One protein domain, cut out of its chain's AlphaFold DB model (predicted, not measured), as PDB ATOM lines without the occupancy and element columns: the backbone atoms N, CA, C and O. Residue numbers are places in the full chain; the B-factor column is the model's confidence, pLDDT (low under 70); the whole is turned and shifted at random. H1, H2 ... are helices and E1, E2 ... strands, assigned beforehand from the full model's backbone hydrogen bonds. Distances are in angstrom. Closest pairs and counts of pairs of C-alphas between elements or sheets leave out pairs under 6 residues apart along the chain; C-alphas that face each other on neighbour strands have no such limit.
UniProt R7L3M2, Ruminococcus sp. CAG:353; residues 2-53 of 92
ATOM      1  N   ASN A   2      79.893 -15.007  53.462       95.12
ATOM      2  CA  ASN A   2      81.146 -15.603  53.008       95.12
ATOM      3  C   ASN A   2      81.864 -16.239  54.194       95.12
ATOM      4  O   ASN A   2      81.828 -15.686  55.290       95.12
ATOM      5  N   VAL A   3      82.539 -17.354  53.945       94.81
ATOM      6  CA  VAL A   3      83.487 -17.972  54.872       94.81
ATOM      7  C   VAL A   3      84.885 -17.778  54.310       94.81
ATOM      8  O   VAL A   3      85.118 -18.084  53.143       94.81
ATOM      9  N   ILE A   4      85.794 -17.251  55.127       94.56
ATOM     10  CA  ILE A   4      87.204 -17.101  54.763       94.56
ATOM     11  C   ILE A   4      87.890 -18.452  54.930       94.56
ATOM     12  O   ILE A   4      87.715 -19.112  55.952       94.56
ATOM     13  N   THR A   5      88.624 -18.866  53.904       92.69
ATOM     14  CA  THR A   5      89.281 -20.181  53.848       92.69
ATOM     15  C   THR A   5      90.796 -20.084  53.718       92.69
ATOM     16  O   THR A   5      91.470 -21.099  53.843       92.69
ATOM     17  N   GLY A   6      91.321 -18.891  53.435       91.88
ATOM     18  CA  GLY A   6      92.755 -18.626  53.337       91.88
ATOM     19  C   GLY A   6      93.345 -18.084  54.635       91.88
ATOM     20  O   GLY A   6      92.629 -17.726  55.571       91.88
ATOM     21  N   GLU A   7      94.672 -17.999  54.662       92.06
ATOM     22  CA  GLU A   7      95.414 -17.337  55.734       92.06
ATOM     23  C   GLU A   7      95.255 -15.809  55.685       92.06
ATOM     24  O   GLU A   7      94.694 -15.230  54.747       92.06
ATOM     25  N   LYS A   8      95.786 -15.133  56.708       89.44
ATOM     26  CA  LYS A   8      95.856 -13.671  56.728       89.44
ATOM     27  C   LYS A   8      96.582 -13.166  55.471       89.44
ATOM     28  O   LYS A   8      97.579 -13.745  55.056       89.44
ATOM     29  N   GLU A   9      96.067 -12.086  54.883       91.88
ATOM     30  CA  GLU A   9      96.548 -11.491  53.623       91.88
ATOM     31  C   GLU A   9      96.382 -12.367  52.365       91.88
ATOM     32  O   GLU A   9      96.804 -11.970  51.280       91.88
ATOM     33  N   GLN A  10      95.711 -13.522  52.456       93.50
ATOM     34  CA  GLN A  10      95.367 -14.348  51.298       93.50
ATOM     35  C   GLN A  10      93.855 -14.276  51.042       93.50
ATOM     36  O   GLN A  10      93.081 -14.942  51.734       93.50
ATOM     37  N   PRO A  11      93.389 -13.478  50.060       86.56
ATOM     38  CA  PRO A  11      91.964 -13.234  49.855       86.56
ATOM     39  C   PRO A  11      91.274 -14.451  49.222       86.56
ATOM     40  O   PRO A  11      91.010 -14.494  48.020       86.56
ATOM     41  N   GLN A  12      90.958 -15.448  50.046       93.94
ATOM     42  CA  GLN A  12      90.235 -16.654  49.660       93.94
ATOM     43  C   GLN A  12      88.991 -16.823  50.525       93.94
ATOM     44  O   GLN A  12      89.040 -16.747  51.754       93.94
ATOM     45  N   GLY A  13      87.860 -17.088  49.879       94.25
ATOM     46  CA  GLY A  13      86.636 -17.383  50.598       94.25
ATOM     47  C   GLY A  13      85.567 -18.024  49.734       94.25
ATOM     48  O   GLY A  13      85.554 -17.909  48.507       94.25
ATOM     49  N   VAL A  14      84.639 -18.683  50.413       95.75
ATOM     50  CA  VAL A  14      83.492 -19.362  49.818       95.75
ATOM     51  C   VAL A  14      82.236 -18.567  50.137       95.75
ATOM     52  O   VAL A  14      81.937 -18.280  51.295       95.75
ATOM     53  N   LEU A  15      81.483 -18.202  49.102       96.06
ATOM     54  CA  LEU A  15      80.178 -17.559  49.240       96.06
ATOM     55  C   LEU A  15      79.079 -18.625  49.263       96.06
ATOM     56  O   LEU A  15      78.874 -19.324  48.268       96.06
ATOM     57  N   PHE A  16      78.285 -18.657  50.331       94.81
ATOM     58  CA  PHE A  16      77.028 -19.402  50.330       94.81
ATOM     59  C   PHE A  16      75.987 -18.660  49.492       94.81
ATOM     60  O   PHE A  16      75.601 -17.527  49.796       94.81
ATOM     61  N   ARG A  17      75.567 -19.291  48.391       93.81
ATOM     62  CA  ARG A  17      74.698 -18.660  47.388       93.81
ATOM     63  C   ARG A  17      73.228 -19.016  47.514       93.81
ATOM     64  O   ARG A  17      72.404 -18.221  47.082       93.81
ATOM     65  N   ALA A  18      72.903 -20.199  48.001       90.88
ATOM     66  CA  ALA A  18      71.536 -20.682  48.108       90.88
ATOM     67  C   ALA A  18      71.485 -21.820  49.129       90.88
ATOM     68  O   ALA A  18      72.505 -22.460  49.381       90.88
ATOM     69  N   CYS A  19      70.303 -22.074  49.671       86.44
ATOM     70  CA  CYS A  19      69.946 -23.330  50.327       86.44
ATOM     71  C   CYS A  19      68.516 -23.681  49.912       86.44
ATOM     72  O   CYS A  19      67.774 -22.750  49.614       86.44
ATOM     73  N   LEU A  20      68.162 -24.972  49.896       84.06
ATOM     74  CA  LEU A  20      66.804 -25.506  49.683       84.06
ATOM     75  C   LEU A  20      65.887 -24.554  48.878       84.06
ATOM     76  O   LEU A  20      66.114 -24.337  47.687       84.06
ATOM     77  N   ASP A  21      64.929 -23.909  49.550       85.69
ATOM     78  CA  ASP A  21      63.910 -23.038  48.946       85.69
ATOM     79  C   ASP A  21      64.384 -21.597  48.661       85.69
ATOM     80  O   ASP A  21      63.710 -20.798  48.003       85.69
ATOM     81  N   TYR A  22      65.569 -21.223  49.138       90.12
ATOM     82  CA  TYR A  22      66.110 -19.869  49.080       90.12
ATOM     83  C   TYR A  22      67.187 -19.736  48.004       90.12
ATOM     84  O   TYR A  22      68.395 -19.706  48.262       90.12
ATOM     85  N   ALA A  23      66.734 -19.561  46.762       88.62
ATOM     86  CA  ALA A  23      67.604 -19.276  45.628       88.62
ATOM     87  C   ALA A  23      68.136 -17.828  45.662       88.62
ATOM     88  O   ALA A  23      67.464 -16.885  45.232       88.62
ATOM     89  N   GLY A  24      69.373 -17.654  46.130       90.06
ATOM     90  CA  GLY A  24      70.128 -16.402  46.045       90.06
ATOM     91  C   GLY A  24      70.707 -15.949  47.391       90.06
ATOM     92  O   GLY A  24      70.055 -16.099  48.425       90.06
ATOM     93  N   PRO A  25      71.909 -15.337  47.398       93.25
ATOM     94  CA  PRO A  25      72.661 -15.101  48.630       93.25
ATOM     95  C   PRO A  25      71.940 -14.155  49.596       93.25
ATOM     96  O   PRO A  25      71.984 -14.371  50.799       93.25
ATOM     97  N   GLY A  26      71.239 -13.138  49.078       92.81
ATOM     98  CA  GLY A  26      70.454 -12.217  49.907       92.81
ATOM     99  C   GLY A  26      69.173 -12.840  50.474       92.81
ATOM    100  O   GLY A  26      68.790 -12.534  51.601       92.81
ATOM    101  N   LYS A  27      68.523 -13.744  49.724       93.25
ATOM    102  CA  LYS A  27      67.343 -14.476  50.214       93.25
ATOM    103  C   LYS A  27      67.738 -15.429  51.339       93.25
ATOM    104  O   LYS A  27      67.087 -15.434  52.376       93.25
ATOM    105  N   LEU A  28      68.849 -16.144  51.151       92.81
ATOM    106  CA  LEU A  28      69.442 -17.031  52.148       92.81
ATOM    107  C   LEU A  28      69.719 -16.303  53.469       92.81
ATOM    108  O   LEU A  28      69.239 -16.726  54.518       92.81
ATOM    109  N   THR A  29      70.459 -15.190  53.435       93.94
ATOM    110  CA  THR A  29      70.805 -14.462  54.667       93.94
ATOM    111  C   THR A  29      69.576 -13.895  55.364       93.94
ATOM    112  O   THR A  29      69.511 -13.925  56.587       93.94
ATOM    113  N   LYS A  30      68.576 -13.430  54.603       94.00
ATOM    114  CA  LYS A  30      67.317 -12.935  55.171       94.00
ATOM    115  C   LYS A  30      66.532 -14.049  55.869       94.00
ATOM    116  O   LYS A  30      66.040 -13.827  56.970       94.00
ATOM    117  N   ALA A  31      66.443 -15.230  55.258       93.50
ATOM    118  CA  ALA A  31      65.753 -16.383  55.835       93.50
ATOM    119  C   ALA A  31      66.413 -16.862  57.138       93.50
ATOM    120  O   ALA A  31      65.728 -17.113  58.124       93.50
ATOM    121  N   LEU A  32      67.747 -16.906  57.160       92.56
ATOM    122  CA  LEU A  32      68.538 -17.311  58.327       92.56
ATOM    123  C   LEU A  32      68.752 -16.189  59.357       92.56
ATOM    124  O   LEU A  32      69.450 -16.402  60.344       92.56
ATOM    125  N   LYS A  33      68.185 -14.994  59.135       94.50
ATOM    126  CA  LYS A  33      68.382 -13.797  59.978       94.50
ATOM    127  C   LYS A  33      69.862 -13.456  60.217       94.50
ATOM    128  O   LYS A  33      70.235 -12.970  61.280       94.50
ATOM    129  N   ILE A  34      70.703 -13.692  59.213       94.19
ATOM    130  CA  ILE A  34      72.111 -13.303  59.246       94.19
ATOM    131  C   ILE A  34      72.213 -11.820  58.913       94.19
ATOM    132  O   ILE A  34      71.826 -11.385  57.824       94.19
ATOM    133  N   ASP A  35      72.776 -11.058  59.840       94.50
ATOM    134  CA  ASP A  35      73.050  -9.635  59.695       94.50
ATOM    135  C   ASP A  35      74.554  -9.332  59.850       94.50
ATOM    136  O   ASP A  35      75.402 -10.227  59.888       94.50
ATOM    137  N   LYS A  36      74.906  -8.042  59.910       94.94
ATOM    138  CA  LYS A  36      76.302  -7.591  60.015       94.94
ATOM    139  C   LYS A  36      76.975  -7.978  61.338       94.94
ATOM    140  O   LYS A  36      78.202  -7.943  61.384       94.94
ATOM    141  N   SER A  37      76.229  -8.349  62.381       94.94
ATOM    142  CA  SER A  37      76.800  -8.754  63.676       94.94
ATOM    143  C   SER A  37      77.596 -10.062  63.601       94.94
ATOM    144  O   SER A  37      78.404 -10.334  64.483       94.94
ATOM    145  N   PHE A  38      77.418 -10.846  62.532       94.75
ATOM    146  CA  PHE A  38      78.178 -12.070  62.272       94.75
ATOM    147  C   PHE A  38      79.510 -11.823  61.541       94.75
ATOM    148  O   PHE A  38      80.305 -12.752  61.385       94.75
ATOM    149  N   ASN A  39      79.777 -10.602  61.067       94.50
ATOM    150  CA  ASN A  39      80.998 -10.307  60.317       94.50
ATOM    151  C   ASN A  39      82.247 -10.465  61.195       94.50
ATOM    152  O   ASN A  39      82.283  -9.995  62.328       94.50
ATOM    153  N   GLY A  40      83.286 -11.106  60.652       91.88
ATOM    154  CA  GLY A  40      84.542 -11.370  61.368       91.88
ATOM    155  C   GLY A  40      84.445 -12.459  62.443       91.88
ATOM    156  O   GLY A  40      85.463 -12.836  63.015       91.88
ATOM    157  N   GLY A  41      83.246 -12.988  62.705       91.81
ATOM    158  CA  GLY A  41      83.044 -14.092  63.633       91.81
ATOM    159  C   GLY A  41      83.444 -15.437  63.030       91.81
ATOM    160  O   GLY A  41      83.236 -15.694  61.844       91.81
ATOM    161  N   SER A  42      83.970 -16.324  63.874       91.50
ATOM    162  CA  SER A  42      84.093 -17.745  63.549       91.50
ATOM    163  C   SER A  42      82.746 -18.442  63.742       91.50
ATOM    164  O   SER A  42      81.987 -18.080  64.641       91.50
ATOM    165  N   PHE A  43      82.452 -19.455  62.927       91.50
ATOM    166  CA  PHE A  43      81.354 -20.397  63.186       91.50
ATOM    167  C   PHE A  43      81.807 -21.599  64.037       91.50
ATOM    168  O   PHE A  43      80.977 -22.376  64.499       91.50
ATOM    169  N   ILE A  44      83.115 -21.766  64.263       91.62
ATOM    170  CA  ILE A  44      83.662 -22.830  65.112       91.62
ATOM    171  C   ILE A  44      83.399 -22.463  66.574       91.62
ATOM    172  O   ILE A  44      83.831 -21.406  67.032       91.62
ATOM    173  N   GLY A  45      82.680 -23.327  67.296       91.25
ATOM    174  CA  GLY A  45      82.316 -23.093  68.698       91.25
ATOM    175  C   GLY A  45      81.338 -21.931  68.910       91.25
ATOM    176  O   GLY A  45      81.212 -21.433  70.026       91.25
ATOM    177  N   ASN A  46      80.659 -21.468  67.857       93.44
ATOM    178  CA  ASN A  46      79.754 -20.330  67.942       93.44
ATOM    179  C   ASN A  46      78.330 -20.786  68.321       93.44
ATOM    180  O   ASN A  46      77.757 -21.625  67.628       93.44
ATOM    181  N   PRO A  47      77.712 -20.221  69.376       93.25
ATOM    182  CA  PRO A  47      76.373 -20.623  69.810       93.25
ATOM    183  C   PRO A  47      75.241 -20.109  68.904       93.25
ATOM    184  O   PRO A  47      74.102 -20.544  69.046       93.25
ATOM    185  N   LYS A  48      75.517 -19.153  68.007       93.19
ATOM    186  CA  LYS A  48      74.512 -18.499  67.149       93.19
ATOM    187  C   LYS A  48      74.491 -19.029  65.717       93.19
ATOM    188  O   LYS A  48      73.490 -18.851  65.031       93.19
ATOM    189  N   ILE A  49      75.589 -19.613  65.244       93.12
ATOM    190  CA  ILE A  49      75.705 -20.159  63.889       93.12
ATOM    191  C   ILE A  49      76.656 -21.349  63.885       93.12
ATOM    192  O   ILE A  49      77.735 -21.290  64.465       93.12
ATOM    193  N   CYS A  50      76.278 -22.408  63.183       93.88
ATOM    194  CA  CYS A  50      77.125 -23.568  62.961       93.88
ATOM    195  C   CYS A  50      76.910 -24.117  61.546       93.88
ATOM    196  O   CYS A  50      75.948 -23.768  60.859       93.88
ATOM    197  N   ILE A  51      77.833 -24.970  61.115       92.12
ATOM    198  CA  ILE A  51      77.687 -25.813  59.930       92.12
ATOM    199  C   ILE A  51      77.688 -27.247  60.450       92.12
ATOM    200  O   ILE A  51      78.628 -27.636  61.144       92.12
ATOM    201  N   ALA A  52      76.637 -28.003  60.148       92.31
ATOM    202  CA  ALA A  52      76.483 -29.389  60.570       92.31
ATOM    203  C   ALA A  52      76.358 -30.296  59.340       92.31
ATOM    204  O   ALA A  52      75.714 -29.914  58.364       92.31
ATOM    205  N   ASP A  53      76.985 -31.474  59.392       93.88
ATOM    206  CA  ASP A  53      76.769 -32.535  58.403       93.88
ATOM    207  C   ASP A  53      75.459 -33.253  58.745       93.88
ATOM    208  O   ASP A  53      75.312 -33.795  59.841       93.88
TER     209      ASP A  53
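AT A GLANCE: This is residues 2 to 53 of the 92 residues of a protein of Ruminococcus sp. CAG:353 (UniProt R7L3M2). This domain has little regular structure: a small hairpin of two short strands, E1 and E2, one short helix, H1, away to one side of it, and a long looping stretch, residues 32 to 53, with no named element. The order along the printed 52 residues is E1, E2, H1; the class is mixed, with only 13 residues in named elements. The whole is only just loose, close to compact, with a radius of gyration of the C-alphas of 12.0 A and spans of 34 by 25 by 23 A.

HOW THE PARTS SIT: Start at E1, residues 2 to 4, and find its antiparallel neighbour E2, residues 13 to 15, at 165 degrees; N 3 and O 14 are 2.9 A apart, within hydrogen-bond range. In H1, residues 25 to 31, every O i to N i+4 pair is within that range. The closest C-alphas of E2 and H1, Leu 15 and Pro 25, are 7.9 A apart; E1 and H1 are apart.

IN THESE COORDINATES: Find C-alpha 2 at (81.146, -15.603, 53.008), where E1 begins. H1 runs 10.1 A to C-alpha 31 at (65.753, -16.383, 55.835).

THE WHOLE: The farthest C-alphas, Glu 9 and Asp 21, are 34.9 A apart. The printed part has no cut, both links are short, and no printed residue is under 70 in pLDDT.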